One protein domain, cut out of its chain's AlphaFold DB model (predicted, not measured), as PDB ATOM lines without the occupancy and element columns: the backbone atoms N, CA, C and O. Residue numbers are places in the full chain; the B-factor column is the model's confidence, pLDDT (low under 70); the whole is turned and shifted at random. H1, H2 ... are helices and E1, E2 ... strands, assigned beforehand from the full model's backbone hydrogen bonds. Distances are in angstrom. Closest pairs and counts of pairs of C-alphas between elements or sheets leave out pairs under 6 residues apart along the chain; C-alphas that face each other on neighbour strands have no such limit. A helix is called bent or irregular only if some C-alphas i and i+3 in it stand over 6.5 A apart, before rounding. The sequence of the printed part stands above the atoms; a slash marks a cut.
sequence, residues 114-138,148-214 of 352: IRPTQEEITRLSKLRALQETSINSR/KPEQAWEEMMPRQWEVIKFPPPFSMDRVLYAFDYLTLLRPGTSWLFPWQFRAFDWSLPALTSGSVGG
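AT A GLANCE: This is residues 114 to 138 and 148 to 214 of the 352 residues of an uncharacterized protein of Puccinia coronata f. sp. avenae (UniProt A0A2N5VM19). A tiny two-stranded ribbon, E1 and E2, lies in the middle, with the short helix H4 beside it; the long helix H1 runs out towards one end, and H3 lies at the other end. H2 lies near H1, and the long loop of residues 184 to 200 runs from H3 back to H4 through the middle. The printed part has 92 residues with four named helices and two named strands, in the order E1, H1, H2, E2, H3, H4; the sheet, E1 - E2, is antiparallel and the class is mostly helix. The whole is only just compact, close to loose, with a radius of gyration of the C-alphas of 14.7 A, and spans 47 by 31 by 22 A.

IN THESE COORDINATES: E1, residues 114 to 116, begins at C-alpha 114 (-28.165, -35.036, -28.971). H1, residues 118 to 138, is 30.4 A long and ends at C-alpha 138 (-23.194, -32.875, 6.363). H2 is residues 149 to 155, 10.3 A, and E2 residues 161 to 163. H3, residues 172 to 183, is 16.3 A long. H4, residues 201 to 209, is 13.7 A long and ends at C-alpha 209 (-22.636, -21.583, -23.734); it is irregular, with C-alphas 202 and 205 7.1 A apart.

HOW THE PARTS SIT: E1 and E2 are antiparallel at 145 degrees, with N 162 and O 115 within hydrogen-bond range at 2.8 A. The closest C-alphas of E1 and H4 are those of Ile 114 and Asp 201, 5.9 A apart. H1 and H2 are near each other, with 5 pairs of C-alphas within 10 A. H3 touches no helix and is apart from E1. In H1, H2 and H3 every O i to N i+4 pair is within hydrogen-bond range; in H4, 3 of 5 are.

THE WHOLE: The C-alphas of Arg 138 and Pro 169, the two farthest apart, are 47.6 A apart. Residues 139 to 147 are not printed, and C-alphas 138 and 148 are 15.7 A apart across the cut. The link from H3 to H4 is long. Residues 132 to 138, which belong to H1, stand free, as do residues 168 to 173. Confidence is under 70 at residues 134 to 138 and 148 to 153.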
ATOM      1  N   ILE A 114     -29.519 -35.129 -29.502       94.56
ATOM      2  CA  ILE A 114     -28.165 -35.036 -28.971       94.56
ATOM      3  C   ILE A 114     -28.144 -35.577 -27.544       94.56
ATOM      4  O   ILE A 114     -29.141 -35.497 -26.816       94.56
ATOM      5  N   ARG A 115     -26.995 -36.114 -27.147       93.44
ATOM      6  CA  ARG A 115     -26.697 -36.510 -25.767       93.44
ATOM      7  C   ARG A 115     -25.235 -36.210 -25.439       93.44
ATOM      8  O   ARG A 115     -24.441 -36.038 -26.362       93.44
ATOM      9  N   PRO A 116     -24.859 -36.158 -24.157       93.88
ATOM     10  CA  PRO A 116     -23.459 -36.092 -23.781       93.88
ATOM     11  C   PRO A 116     -22.700 -37.354 -24.197       93.88
ATOM     12  O   PRO A 116     -23.289 -38.434 -24.292       93.88
ATOM     13  N   THR A 117     -21.392 -37.225 -24.408       92.56
ATOM     14  CA  THR A 117     -20.515 -38.377 -24.664       92.56
ATOM     15  C   THR A 117     -20.503 -39.331 -23.466       92.56
ATOM     16  O   THR A 117     -20.754 -38.932 -22.326       92.56
ATOM     17  N   GLN A 118     -20.194 -40.610 -23.695       90.44
ATOM     18  CA  GLN A 118     -20.194 -41.620 -22.626       90.44
ATOM     19  C   GLN A 118     -19.215 -41.279 -21.485       90.44
ATOM     20  O   GLN A 118     -19.502 -41.529 -20.309       90.44
ATOM     21  N   GLU A 119     -18.077 -40.674 -21.826       91.00
ATOM     22  CA  GLU A 119     -17.096 -40.157 -20.867       91.00
ATOM     23  C   GLU A 119     -17.715 -39.080 -19.970       91.00
ATOM     24  O   GLU A 119     -17.587 -39.127 -18.745       91.00
ATOM     25  N   GLU A 120     -18.469 -38.161 -20.571       91.12
ATOM     26  CA  GLU A 120     -19.114 -37.063 -19.866       91.12
ATOM     27  C   GLU A 120     -20.267 -37.545 -18.979       91.12
ATOM     28  O   GLU A 120     -20.402 -37.098 -17.839       91.12
ATOM     29  N   ILE A 121     -21.055 -38.517 -19.447       90.00
ATOM     30  CA  ILE A 121     -22.088 -39.172 -18.629       90.00
ATOM     31  C   ILE A 121     -21.450 -39.807 -17.388       90.00
ATOM     32  O   ILE A 121     -21.950 -39.631 -16.277       90.00
ATOM     33  N   THR A 122     -20.316 -40.491 -17.562       90.12
ATOM     34  CA  THR A 122     -19.586 -41.136 -16.462       90.12
ATOM     35  C   THR A 122     -19.002 -40.108 -15.487       90.12
ATOM     36  O   THR A 122     -19.000 -40.321 -14.273       90.12
ATOM     37  N   ARG A 123     -18.515 -38.965 -15.988       91.81
ATOM     38  CA  ARG A 123     -18.056 -37.843 -15.154       91.81
ATOM     39  C   ARG A 123     -19.201 -37.289 -14.305       91.81
ATOM     40  O   ARG A 123     -19.053 -37.136 -13.094       91.81
ATOM     41  N   LEU A 124     -20.344 -37.015 -14.930       89.69
ATOM     42  CA  LEU A 124     -21.515 -36.437 -14.274       89.69
ATOM     43  C   LEU A 124     -22.148 -37.397 -13.260       89.69
ATOM     44  O   LEU A 124     -22.551 -36.958 -12.183       89.69
ATOM     45  N   SER A 125     -22.184 -38.701 -13.547       87.69
ATOM     46  CA  SER A 125     -22.685 -39.700 -12.597       87.69
ATOM     47  C   SER A 125     -21.809 -39.786 -11.345       87.69
ATOM     48  O   SER A 125     -22.337 -39.856 -10.236       87.69
ATOM     49  N   LYS A 126     -20.477 -39.716 -11.498       88.75
ATOM     50  CA  LYS A 126     -19.537 -39.664 -10.366       88.75
ATOM     51  C   LYS A 126     -19.723 -38.395  -9.537       88.75
ATOM     52  O   LYS A 126     -19.799 -38.482  -8.316       88.75
ATOM     53  N   LEU A 127     -19.833 -37.232 -10.183       85.31
ATOM     54  CA  LEU A 127     -20.059 -35.959  -9.488       85.31
ATOM     55  C   LEU A 127     -21.366 -35.957  -8.695       85.31
ATOM     56  O   LEU A 127     -21.388 -35.514  -7.548       85.31
ATOM     57  N   ARG A 128     -22.434 -36.503  -9.279       83.75
ATOM     58  CA  ARG A 128     -23.714 -36.665  -8.593       83.75
ATOM     59  C   ARG A 128     -23.584 -37.567  -7.364       83.75
ATOM     60  O   ARG A 128     -24.008 -37.168  -6.284       83.75
ATOM     61  N   ALA A 129     -22.957 -38.736  -7.512       83.88
ATOM     62  CA  ALA A 129     -22.761 -39.672  -6.405       83.88
ATOM     63  C   ALA A 129     -21.949 -39.045  -5.258       83.88
ATOM     64  O   ALA A 129     -22.348 -39.142  -4.101       83.88
ATOM     65  N   LEU A 130     -20.860 -38.335  -5.582       81.88
ATOM     66  CA  LEU A 130     -20.033 -37.626  -4.600       81.88
ATOM     67  C   LEU A 130     -20.838 -36.579  -3.819       81.88
ATOM     68  O   LEU A 130     -20.717 -36.481  -2.594       81.88
ATOM     69  N   GLN A 131     -21.698 -35.825  -4.506       74.56
ATOM     70  CA  GLN A 131     -22.550 -34.831  -3.860       74.56
ATOM     71  C   GLN A 131     -23.611 -35.466  -2.960       74.56
ATOM     72  O   GLN A 131     -23.790 -34.994  -1.837       74.56
ATOM     73  N   GLU A 132     -24.249 -36.556  -3.384       73.81
ATOM     74  CA  GLU A 132     -25.215 -37.295  -2.561       73.81
ATOM     75  C   GLU A 132     -24.562 -37.814  -1.263       73.81
ATOM     76  O   GLU A 132     -25.106 -37.617  -0.172       73.81
ATOM     77  N   THR A 133     -23.339 -38.356  -1.331       71.50
ATOM     78  CA  THR A 133     -22.577 -38.752  -0.129       71.50
ATOM     79  C   THR A 133     -22.201 -37.574   0.770       71.50
ATOM     80  O   THR A 133     -22.250 -37.705   1.995       71.50
ATOM     81  N   SER A 134     -21.865 -36.414   0.196       65.75
ATOM     82  CA  SER A 134     -21.517 -35.207   0.963       65.75
ATOM     83  C   SER A 134     -22.712 -34.626   1.730       65.75
ATOM     84  O   SER A 134     -22.563 -34.106   2.834       65.75
ATOM     85  N   ILE A 135     -23.924 -34.749   1.178       62.12
ATOM     86  CA  ILE A 135     -25.159 -34.280   1.818       62.12
ATOM     87  C   ILE A 135     -25.503 -35.171   3.014       62.12
ATOM     88  O   ILE A 135     -25.839 -34.658   4.081       62.12
ATOM     89  N   ASN A 136     -25.341 -36.489   2.874       59.50
ATOM     90  CA  ASN A 136     -25.589 -37.435   3.963       59.50
ATOM     91  C   ASN A 136     -24.597 -37.270   5.127       59.50
ATOM     92  O   ASN A 136     -24.973 -37.455   6.282       59.50
ATOM     93  N   SER A 137     -23.354 -36.870   4.844       56.00
ATOM     94  CA  SER A 137     -22.318 -36.628   5.862       56.00
ATOM     95  C   SER A 137     -22.394 -35.232   6.502       56.00
ATOM     96  O   SER A 137     -22.087 -35.090   7.686       56.00
ATOM     97  N   ARG A 138     -22.901 -34.211   5.793       53.28
ATOM     98  CA  ARG A 138     -23.194 -32.875   6.363       53.28
ATOM     99  C   ARG A 138     -24.290 -32.877   7.431       53.28
ATOM    100  O   ARG A 138     -24.310 -31.972   8.258       53.28
ATOM    101  N   LYS A 148     -18.780 -22.351  -3.422       54.84
ATOM    102  CA  LYS A 148     -19.850 -21.460  -3.865       54.84
ATOM    103  C   LYS A 148     -20.807 -22.297  -4.723       54.84
ATOM    104  O   LYS A 148     -20.341 -22.943  -5.663       54.84
ATOM    105  N   PRO A 149     -22.124 -22.282  -4.452       58.16
ATOM    106  CA  PRO A 149     -23.105 -23.101  -5.171       58.16
ATOM    107  C   PRO A 149     -23.084 -22.883  -6.695       58.16
ATOM    108  O   PRO A 149     -23.604 -23.694  -7.452       58.16
ATOM    109  N   GLU A 150     -22.454 -21.801  -7.151       59.03
ATOM    110  CA  GLU A 150     -22.232 -21.472  -8.557       59.03
ATOM    111  C   GLU A 150     -21.168 -22.339  -9.241       59.03
ATOM    112  O   GLU A 150     -21.347 -22.685 -10.401       59.03
ATOM    113  N   GLN A 151     -20.105 -22.745  -8.542       62.03
ATOM    114  CA  GLN A 151     -19.057 -23.600  -9.118       62.03
ATOM    115  C   GLN A 151     -19.554 -25.039  -9.287       62.03
ATOM    116  O   GLN A 151     -19.426 -25.622 -10.361       62.03
ATOM    117  N   ALA A 152     -20.254 -25.567  -8.278       65.69
ATOM    118  CA  ALA A 152     -20.911 -26.871  -8.366       65.69
ATOM    119  C   ALA A 152     -21.987 -26.921  -9.476       65.69
ATOM    120  O   ALA A 152     -22.233 -27.976 -10.059       65.69
ATOM    121  N   TRP A 153     -22.618 -25.780  -9.780       67.88
ATOM    122  CA  TRP A 153     -23.595 -25.630 -10.862       67.88
ATOM    123  C   TRP A 153     -22.951 -25.742 -12.257       67.88
ATOM    124  O   TRP A 153     -23.486 -26.456 -13.106       67.88
ATOM    125  N   GLU A 154     -21.797 -25.103 -12.487       72.81
ATOM    126  CA  GLU A 154     -21.066 -25.170 -13.772       72.81
ATOM    127  C   GLU A 154     -20.470 -26.556 -14.022       72.81
ATOM    128  O   GLU A 154     -20.441 -27.041 -15.153       72.81
ATOM    129  N   GLU A 155     -20.033 -27.233 -12.964       79.56
ATOM    130  CA  GLU A 155     -19.444 -28.567 -13.064       79.56
ATOM    131  C   GLU A 155     -20.457 -29.651 -13.460       79.56
ATOM    132  O   GLU A 155     -20.078 -30.628 -14.116       79.56
ATOM    133  N   MET A 156     -21.740 -29.464 -13.120       79.56
ATOM    134  CA  MET A 156     -22.843 -30.375 -13.460       79.56
ATOM    135  C   MET A 156     -23.386 -30.201 -14.885       79.56
ATOM    136  O   MET A 156     -24.320 -30.903 -15.283       79.56
ATOM    137  N   MET A 157     -22.820 -29.286 -15.669       84.88
ATOM    138  CA  MET A 157     -23.180 -29.119 -17.071       84.88
ATOM    139  C   MET A 157     -22.342 -30.022 -17.987       84.88
ATOM    140  O   MET A 157     -21.115 -30.045 -17.850       84.88
ATOM    141  N   PRO A 158     -22.968 -30.733 -18.948       88.19
ATOM    142  CA  PRO A 158     -22.224 -31.472 -19.955       88.19
ATOM    143  C   PRO A 158     -21.481 -30.534 -20.912       88.19
ATOM    144  O   PRO A 158     -22.073 -29.604 -21.466       88.19
ATOM    145  N   ARG A 159     -20.191 -30.797 -21.132       88.06
ATOM    146  CA  ARG A 159     -19.315 -29.998 -22.007       88.06
ATOM    147  C   ARG A 159     -19.223 -30.548 -23.424       88.06
ATOM    148  O   ARG A 159     -19.092 -29.785 -24.376       88.06
ATOM    149  N   GLN A 160     -19.277 -31.867 -23.555       90.31
ATOM    150  CA  GLN A 160     -19.150 -32.564 -24.827       90.31
ATOM    151  C   GLN A 160     -20.470 -33.227 -25.189       90.31
ATOM    152  O   GLN A 160     -21.078 -33.906 -24.362       90.31
ATOM    153  N   TRP A 161     -20.887 -33.032 -26.435       93.31
ATOM    154  CA  TRP A 161     -22.161 -33.495 -26.965       93.31
ATOM    155  C   TRP A 161     -21.924 -34.267 -28.256       93.31
ATOM    156  O   TRP A 161     -21.095 -33.877 -29.077       93.31
ATOM    157  N   GLU A 162     -22.682 -35.335 -28.445       93.19
ATOM    158  CA  GLU A 162     -22.704 -36.124 -29.668       93.19
ATOM    159  C   GLU A 162     -24.112 -36.159 -30.264       93.19
ATOM    160  O   GLU A 162     -25.127 -36.103 -29.560       93.19
ATOM    161  N   VAL A 163     -24.164 -36.248 -31.590       92.81
ATOM    162  CA  VAL A 163     -25.404 -36.363 -32.355       92.81
ATOM    163  C   VAL A 163     -25.781 -37.833 -32.486       92.81
ATOM    164  O   VAL A 163     -24.973 -38.664 -32.901       92.81
ATOM    165  N   ILE A 164     -27.030 -38.155 -32.167       90.88
ATOM    166  CA  ILE A 164     -27.567 -39.511 -32.227       90.88
ATOM    167  C   ILE A 164     -28.277 -39.699 -33.569       90.88
ATOM    168  O   ILE A 164     -29.097 -38.877 -33.987       90.88
ATOM    169  N   LYS A 165     -27.995 -40.819 -34.241       90.06
ATOM    170  CA  LYS A 165     -28.741 -41.222 -35.441       90.06
ATOM    171  C   LYS A 165     -30.212 -41.446 -35.094       90.06
ATOM    172  O   LYS A 165     -30.541 -41.864 -33.988       90.06
ATOM    173  N   PHE A 166     -31.108 -41.217 -36.052       90.25
ATOM    174  CA  PHE A 166     -32.528 -41.444 -35.802       90.25
ATOM    175  C   PHE A 166     -32.788 -42.891 -35.358       90.25
ATOM    176  O   PHE A 166     -32.348 -43.814 -36.048       90.25
ATOM    177  N   PRO A 167     -33.528 -43.098 -34.253       89.50
ATOM    178  CA  PRO A 167     -33.850 -44.443 -33.787       89.50
ATOM    179  C   PRO A 167     -34.710 -45.192 -34.817       89.50
ATOM    180  O   PRO A 167     -35.265 -44.561 -35.713       89.50
ATOM    181  N   PRO A 168     -34.842 -46.522 -34.753       90.12
ATOM    182  CA  PRO A 168     -35.740 -47.258 -35.643       90.12
ATOM    183  C   PRO A 168     -37.228 -46.983 -35.315       90.12
ATOM    184  O   PRO A 168     -37.544 -46.615 -34.189       90.12
ATOM    185  N   PRO A 169     -38.178 -47.135 -36.263       85.56
ATOM    186  CA  PRO A 169     -39.583 -46.723 -36.087       85.56
ATOM    187  C   PRO A 169     -40.346 -47.352 -34.908       85.56
ATOM    188  O   PRO A 169     -41.235 -46.707 -34.365       85.56
ATOM    189  N   PHE A 170     -39.994 -48.574 -34.505       88.06
ATOM    190  CA  PHE A 170     -40.694 -49.337 -33.462       88.06
ATOM    191  C   PHE A 170     -39.825 -49.586 -32.221       88.06
ATOM    192  O   PHE A 170     -39.917 -50.642 -31.601       88.06
ATOM    193  N   SER A 171     -38.950 -48.642 -31.860       92.56
ATOM    194  CA  SER A 171     -38.178 -48.721 -30.613       92.56
ATOM    195  C   SER A 171     -38.662 -47.750 -29.546       92.56
ATOM    196  O   SER A 171     -39.254 -46.706 -29.833       92.56
ATOM    197  N   MET A 172     -38.313 -48.055 -28.294       92.88
ATOM    198  CA  MET A 172     -38.502 -47.140 -27.168       92.88
ATOM    199  C   MET A 172     -37.795 -45.799 -27.384       92.88
ATOM    200  O   MET A 172     -38.340 -44.760 -27.026       92.88
ATOM    201  N   ASP A 173     -36.643 -45.784 -28.052       91.62
ATOM    202  CA  ASP A 173     -35.957 -44.536 -28.393       91.62
ATOM    203  C   ASP A 173     -36.776 -43.667 -29.355       91.62
ATOM    204  O   ASP A 173     -36.728 -42.440 -29.275       91.62
ATOM    205  N   ARG A 174     -37.573 -44.269 -30.251       93.50
ATOM    206  CA  ARG A 174     -38.496 -43.514 -31.109       93.50
ATOM    207  C   ARG A 174     -39.674 -42.949 -30.325       93.50
ATOM    208  O   ARG A 174     -40.088 -41.826 -30.602       93.50
ATOM    209  N   VAL A 175     -40.183 -43.699 -29.352       93.50
ATOM    210  CA  VAL A 175     -41.222 -43.238 -28.418       93.50
ATOM    211  C   VAL A 175     -40.702 -42.036 -27.617       93.50
ATOM    212  O   VAL A 175     -41.353 -40.993 -27.581       93.50
ATOM    213  N   LEU A 176     -39.490 -42.127 -27.059       93.88
ATOM    214  CA  LEU A 176     -38.842 -41.018 -26.348       93.88
ATOM    215  C   LEU A 176     -38.566 -39.825 -27.270       93.88
ATOM    216  O   LEU A 176     -38.830 -38.690 -26.882       93.88
ATOM    217  N   TYR A 177     -38.117 -40.069 -28.505       93.81
ATOM    218  CA  TYR A 177     -37.952 -39.022 -29.515       93.81
ATOM    219  C   TYR A 177     -39.263 -38.278 -29.776       93.81
ATOM    220  O   TYR A 177     -39.267 -37.052 -29.800       93.81
ATOM    221  N   ALA A 178     -40.375 -38.993 -29.971       93.94
ATOM    222  CA  ALA A 178     -41.679 -38.386 -30.231       93.94
ATOM    223  C   ALA A 178     -42.173 -37.573 -29.026       93.94
ATOM    224  O   ALA A 178     -42.661 -36.454 -29.193       93.94
ATOM    225  N   PHE A 179     -41.980 -38.096 -27.812       93.81
ATOM    226  CA  PHE A 179     -42.280 -37.370 -26.581       93.81
ATOM    227  C   PHE A 179     -41.474 -36.070 -26.495       93.81
ATOM    228  O   PHE A 179     -42.047 -34.991 -26.324       93.81
ATOM    229  N   ASP A 180     -40.153 -36.152 -26.661       93.25
ATOM    230  CA  ASP A 180     -39.268 -34.991 -26.622       93.25
ATOM    231  C   ASP A 180     -39.619 -34.024 -27.765       93.25
ATOM    232  O   ASP A 180     -39.671 -32.817 -27.556       93.25
ATOM    233  N   TYR A 181     -39.969 -34.513 -28.956       91.19
ATOM    234  CA  TYR A 181     -40.357 -33.676 -30.094       91.19
ATOM    235  C   TYR A 181     -41.556 -32.780 -29.765       91.19
ATOM    236  O   TYR A 181     -41.524 -31.590 -30.090       91.19
ATOM    237  N   LEU A 182     -42.572 -33.340 -29.102       90.56
ATOM    238  CA  LEU A 182     -43.809 -32.650 -28.727       90.56
ATOM    239  C   LEU A 182     -43.659 -31.755 -27.488       90.56
ATOM    240  O   LEU A 182     -44.388 -30.771 -27.345       90.56
ATOM    241  N   THR A 183     -42.748 -32.096 -26.574       88.38
ATOM    242  CA  THR A 183     -42.665 -31.460 -25.246       88.38
ATOM    243  C   THR A 183     -41.436 -30.567 -25.061       88.38
ATOM    244  O   THR A 183     -41.509 -29.564 -24.345       88.38
ATOM    245  N   LEU A 184     -40.317 -30.862 -25.730       90.19
ATOM    246  CA  LEU A 184     -39.079 -30.084 -25.684       90.19
ATOM    247  C   LEU A 184     -39.139 -28.932 -26.697       90.19
ATOM    248  O   LEU A 184     -38.595 -28.973 -27.806       90.19
ATOM    249  N   LEU A 185     -39.867 -27.892 -26.297       86.38
ATOM    250  CA  LEU A 185     -40.112 -26.688 -27.098       86.38
ATOM    251  C   LEU A 185     -39.168 -25.523 -26.762       86.38
ATOM    252  O   LEU A 185     -39.118 -24.539 -27.500       86.38
ATOM    253  N   ARG A 186     -38.404 -25.647 -25.670       88.00
ATOM    254  CA  ARG A 186     -37.403 -24.673 -25.214       88.00
ATOM    255  C   ARG A 186     -35.986 -25.247 -25.330       88.00
ATOM    256  O   ARG A 186     -35.850 -26.470 -25.272       88.00
ATOM    257  N   PRO A 187     -34.952 -24.397 -25.477       89.38
ATOM    258  CA  PRO A 187     -33.577 -24.865 -25.409       89.38
ATOM    259  C   PRO A 187     -33.319 -25.532 -24.057       89.38
ATOM    260  O   PRO A 187     -33.699 -24.980 -23.027       89.38
ATOM    261  N   GLY A 188     -32.680 -26.696 -24.057       91.44
ATOM    262  CA  GLY A 188     -32.382 -27.438 -22.833       91.44
ATOM    263  C   GLY A 188     -32.503 -28.942 -23.032       91.44
ATOM    264  O   GLY A 188     -32.527 -29.428 -24.163       91.44
ATOM    265  N   THR A 189     -32.586 -29.672 -21.925       93.06
ATOM    266  CA  THR A 189     -32.786 -31.126 -21.913       93.06
ATOM    267  C   THR A 189     -34.220 -31.502 -21.536       93.06
ATOM    268  O   THR A 189     -34.980 -30.701 -20.985       93.06
ATOM    269  N   SER A 190     -34.616 -32.727 -21.886       91.94
ATOM    270  CA  SER A 190     -35.944 -33.274 -21.603       91.94
ATOM    271  C   SER A 190     -36.244 -33.327 -20.103       91.94
ATOM    272  O   SER A 190     -35.366 -33.602 -19.287       91.94
ATOM    273  N   TRP A 191     -37.515 -33.130 -19.748       85.81
ATOM    274  CA  TRP A 191     -38.012 -33.369 -18.388       85.81
ATOM    275  C   TRP A 191     -38.131 -34.862 -18.068       85.81
ATOM    276  O   TRP A 191     -38.044 -35.249 -16.906       85.81
ATOM    277  N   LEU A 192     -38.350 -35.704 -19.083       90.06
ATOM    278  CA  LEU A 192     -38.552 -37.138 -18.906       90.06
ATOM    279  C   LEU A 192     -37.193 -37.840 -18.864       90.06
ATOM    280  O   LEU A 192     -36.461 -37.840 -19.851       90.06
ATOM    281  N   PHE A 193     -36.854 -38.462 -17.735       91.25
ATOM    282  CA  PHE A 193     -35.506 -38.985 -17.453       91.25
ATOM    283  C   PHE A 193     -34.416 -37.920 -17.678       91.25
ATOM    284  O   PHE A 193     -33.552 -38.070 -18.544       91.25
ATOM    285  N   PRO A 194     -34.435 -36.827 -16.904       89.25
ATOM    286  CA  PRO A 194     -33.682 -35.623 -17.237       89.25
ATOM    287  C   PRO A 194     -32.160 -35.818 -17.113       89.25
ATOM    288  O   PRO A 194     -31.379 -35.163 -17.799       89.25
ATOM    289  N   TRP A 195     -31.734 -36.806 -16.324       88.69
ATOM    290  CA  TRP A 195     -30.339 -37.235 -16.182       88.69
ATOM    291  C   TRP A 195     -29.781 -38.017 -17.375       88.69
ATOM    292  O   TRP A 195     -28.589 -38.300 -17.406       88.69
ATOM    293  N   GLN A 196     -30.607 -38.351 -18.370       90.50
ATOM    294  CA  GLN A 196     -30.116 -38.832 -19.666       90.50
ATOM    295  C   GLN A 196     -29.673 -37.678 -20.574       90.50
ATOM    296  O   GLN A 196     -29.119 -37.928 -21.642       90.50
ATOM    297  N   PHE A 197     -29.935 -36.424 -20.176       92.12
ATOM    298  CA  PHE A 197     -29.551 -35.215 -20.908       92.12
ATOM    299  C   PHE A 197     -29.978 -35.225 -22.383       92.12
ATOM    300  O   PHE A 197     -29.315 -34.632 -23.231       92.12
ATOM    301  N   ARG A 198     -31.098 -35.889 -22.700       93.25
ATOM    302  CA  ARG A 198     -31.631 -35.913 -24.064       93.25
ATOM    303  C   ARG A 198     -32.050 -34.504 -24.451       93.25
ATOM    304  O   ARG A 198     -32.843 -33.878 -23.748       93.25
ATOM    305  N   ALA A 199     -31.517 -34.018 -25.557       94.56
ATOM    306  CA  ALA A 199     -31.873 -32.730 -26.126       94.56
ATOM    307  C   ALA A 199     -31.943 -32.839 -27.650       94.56
ATOM    308  O   ALA A 199     -31.706 -33.903 -28.223       94.56
ATOM    309  N   PHE A 200     -32.263 -31.733 -28.310       93.38
ATOM    310  CA  PHE A 200     -32.163 -31.618 -29.761       93.38
ATOM    311  C   PHE A 200     -31.017 -30.689 -30.160       93.38
ATOM    312  O   PHE A 200     -30.690 -29.750 -29.435       93.38
ATOM    313  N   ASP A 201     -30.455 -30.934 -31.338       91.19
ATOM    314  CA  ASP A 201     -29.382 -30.174 -31.991       91.19
ATOM    315  C   ASP A 201     -29.522 -28.643 -31.915       91.19
ATOM    316  O   ASP A 201     -28.563 -27.943 -31.602       91.19
ATOM    317  N   TRP A 202     -30.718 -28.099 -32.113       88.00
ATOM    318  CA  TRP A 202     -30.967 -26.656 -32.042       88.00
ATOM    319  C   TRP A 202     -30.756 -26.057 -30.638       88.00
ATOM    320  O   TRP A 202     -30.608 -24.841 -30.503       88.00
ATOM    321  N   SER A 203     -30.733 -26.889 -29.591       90.62
ATOM    322  CA  SER A 203     -30.393 -26.478 -28.222       90.62
ATOM    323  C   SER A 203     -28.884 -26.423 -27.981       90.62
ATOM    324  O   SER A 203     -28.460 -25.825 -26.991       90.62
ATOM    325  N   LEU A 204     -28.068 -27.008 -28.864       91.12
ATOM    326  CA  LEU A 204     -26.621 -27.137 -28.684       91.12
ATOM    327  C   LEU A 204     -25.913 -25.792 -28.446       91.12
ATOM    328  O   LEU A 204     -25.147 -25.720 -27.488       91.12
ATOM    329  N   PRO A 205     -26.188 -24.698 -29.192       89.81
ATOM    330  CA  PRO A 205     -25.527 -23.416 -28.939       89.81
ATOM    331  C   PRO A 205     -25.759 -22.886 -27.520       89.81
ATOM    332  O   PRO A 205     -24.858 -22.305 -26.923       89.81
ATOM    333  N   ALA A 206     -26.957 -23.105 -26.971       89.38
ATOM    334  CA  ALA A 206     -27.291 -22.706 -25.612       89.38
ATOM    335  C   ALA A 206     -26.654 -23.632 -24.571       89.38
ATOM    336  O   ALA A 206     -26.118 -23.168 -23.570       89.38
ATOM    337  N   LEU A 207     -26.701 -24.946 -24.804       90.94
ATOM    338  CA  LEU A 207     -26.130 -25.944 -23.900       90.94
ATOM    339  C   LEU A 207     -24.610 -25.784 -23.773       90.94
ATOM    340  O   LEU A 207     -24.095 -25.840 -22.661       90.94
ATOM    341  N   THR A 208     -23.916 -25.502 -24.877       88.81
ATOM    342  CA  THR A 208     -22.467 -25.257 -24.887       88.81
ATOM    343  C   THR A 208     -22.092 -23.938 -24.212       88.81
ATOM    344  O   THR A 208     -21.092 -23.877 -23.505       88.81
ATOM    345  N   SER A 209     -22.886 -22.876 -24.390       86.88
ATOM    346  CA  SER A 209     -22.636 -21.583 -23.734       86.88
ATOM    347  C   SER A 209     -23.057 -21.553 -22.259       86.88
ATOM    348  O   SER A 209     -22.801 -20.572 -21.560       86.88
ATOM    349  N   GLY A 210     -23.780 -22.575 -21.792       85.12
ATOM    350  CA  GLY A 210     -24.379 -22.608 -20.461       85.12
ATOM    351  C   GLY A 210     -25.531 -21.626 -20.254       85.12
ATOM    352  O   GLY A 210     -25.996 -21.461 -19.120       85.12
ATOM    353  N   SER A 211     -25.996 -20.948 -21.310       84.38
ATOM    354  CA  SER A 211     -27.000 -19.894 -21.188       84.38
ATOM    355  C   SER A 211     -27.822 -19.634 -22.456       84.38
ATOM    356  O   SER A 211     -27.394 -19.861 -23.586       84.38
ATOM    357  N   VAL A 212     -29.024 -19.083 -22.275       80.94
ATOM    358  CA  VAL A 212     -29.888 -18.586 -23.355       80.94
ATOM    359  C   VAL A 212     -30.083 -17.088 -23.165       80.94
ATOM    360  O   VAL A 212     -30.647 -16.659 -22.163       80.94
ATOM    361  N   GLY A 213     -29.616 -16.270 -24.115       73.69
ATOM    362  CA  GLY A 213     -29.782 -14.812 -24.031       73.69
ATOM    363  C   GLY A 213     -29.172 -14.202 -22.763       73.69
ATOM    364  O   GLY A 213     -29.786 -13.337 -22.144       73.69
ATOM    365  N   GLY A 214     -28.019 -14.723 -22.326       76.50
ATOM    366  CA  GLY A 214     -27.351 -14.328 -21.080       76.50
ATOM    367  C   GLY A 214     -27.921 -14.967 -19.808       76.50
ATOM    368  O   GLY A 214     -27.344 -14.795 -18.737       76.50
TER     369      GLY A 214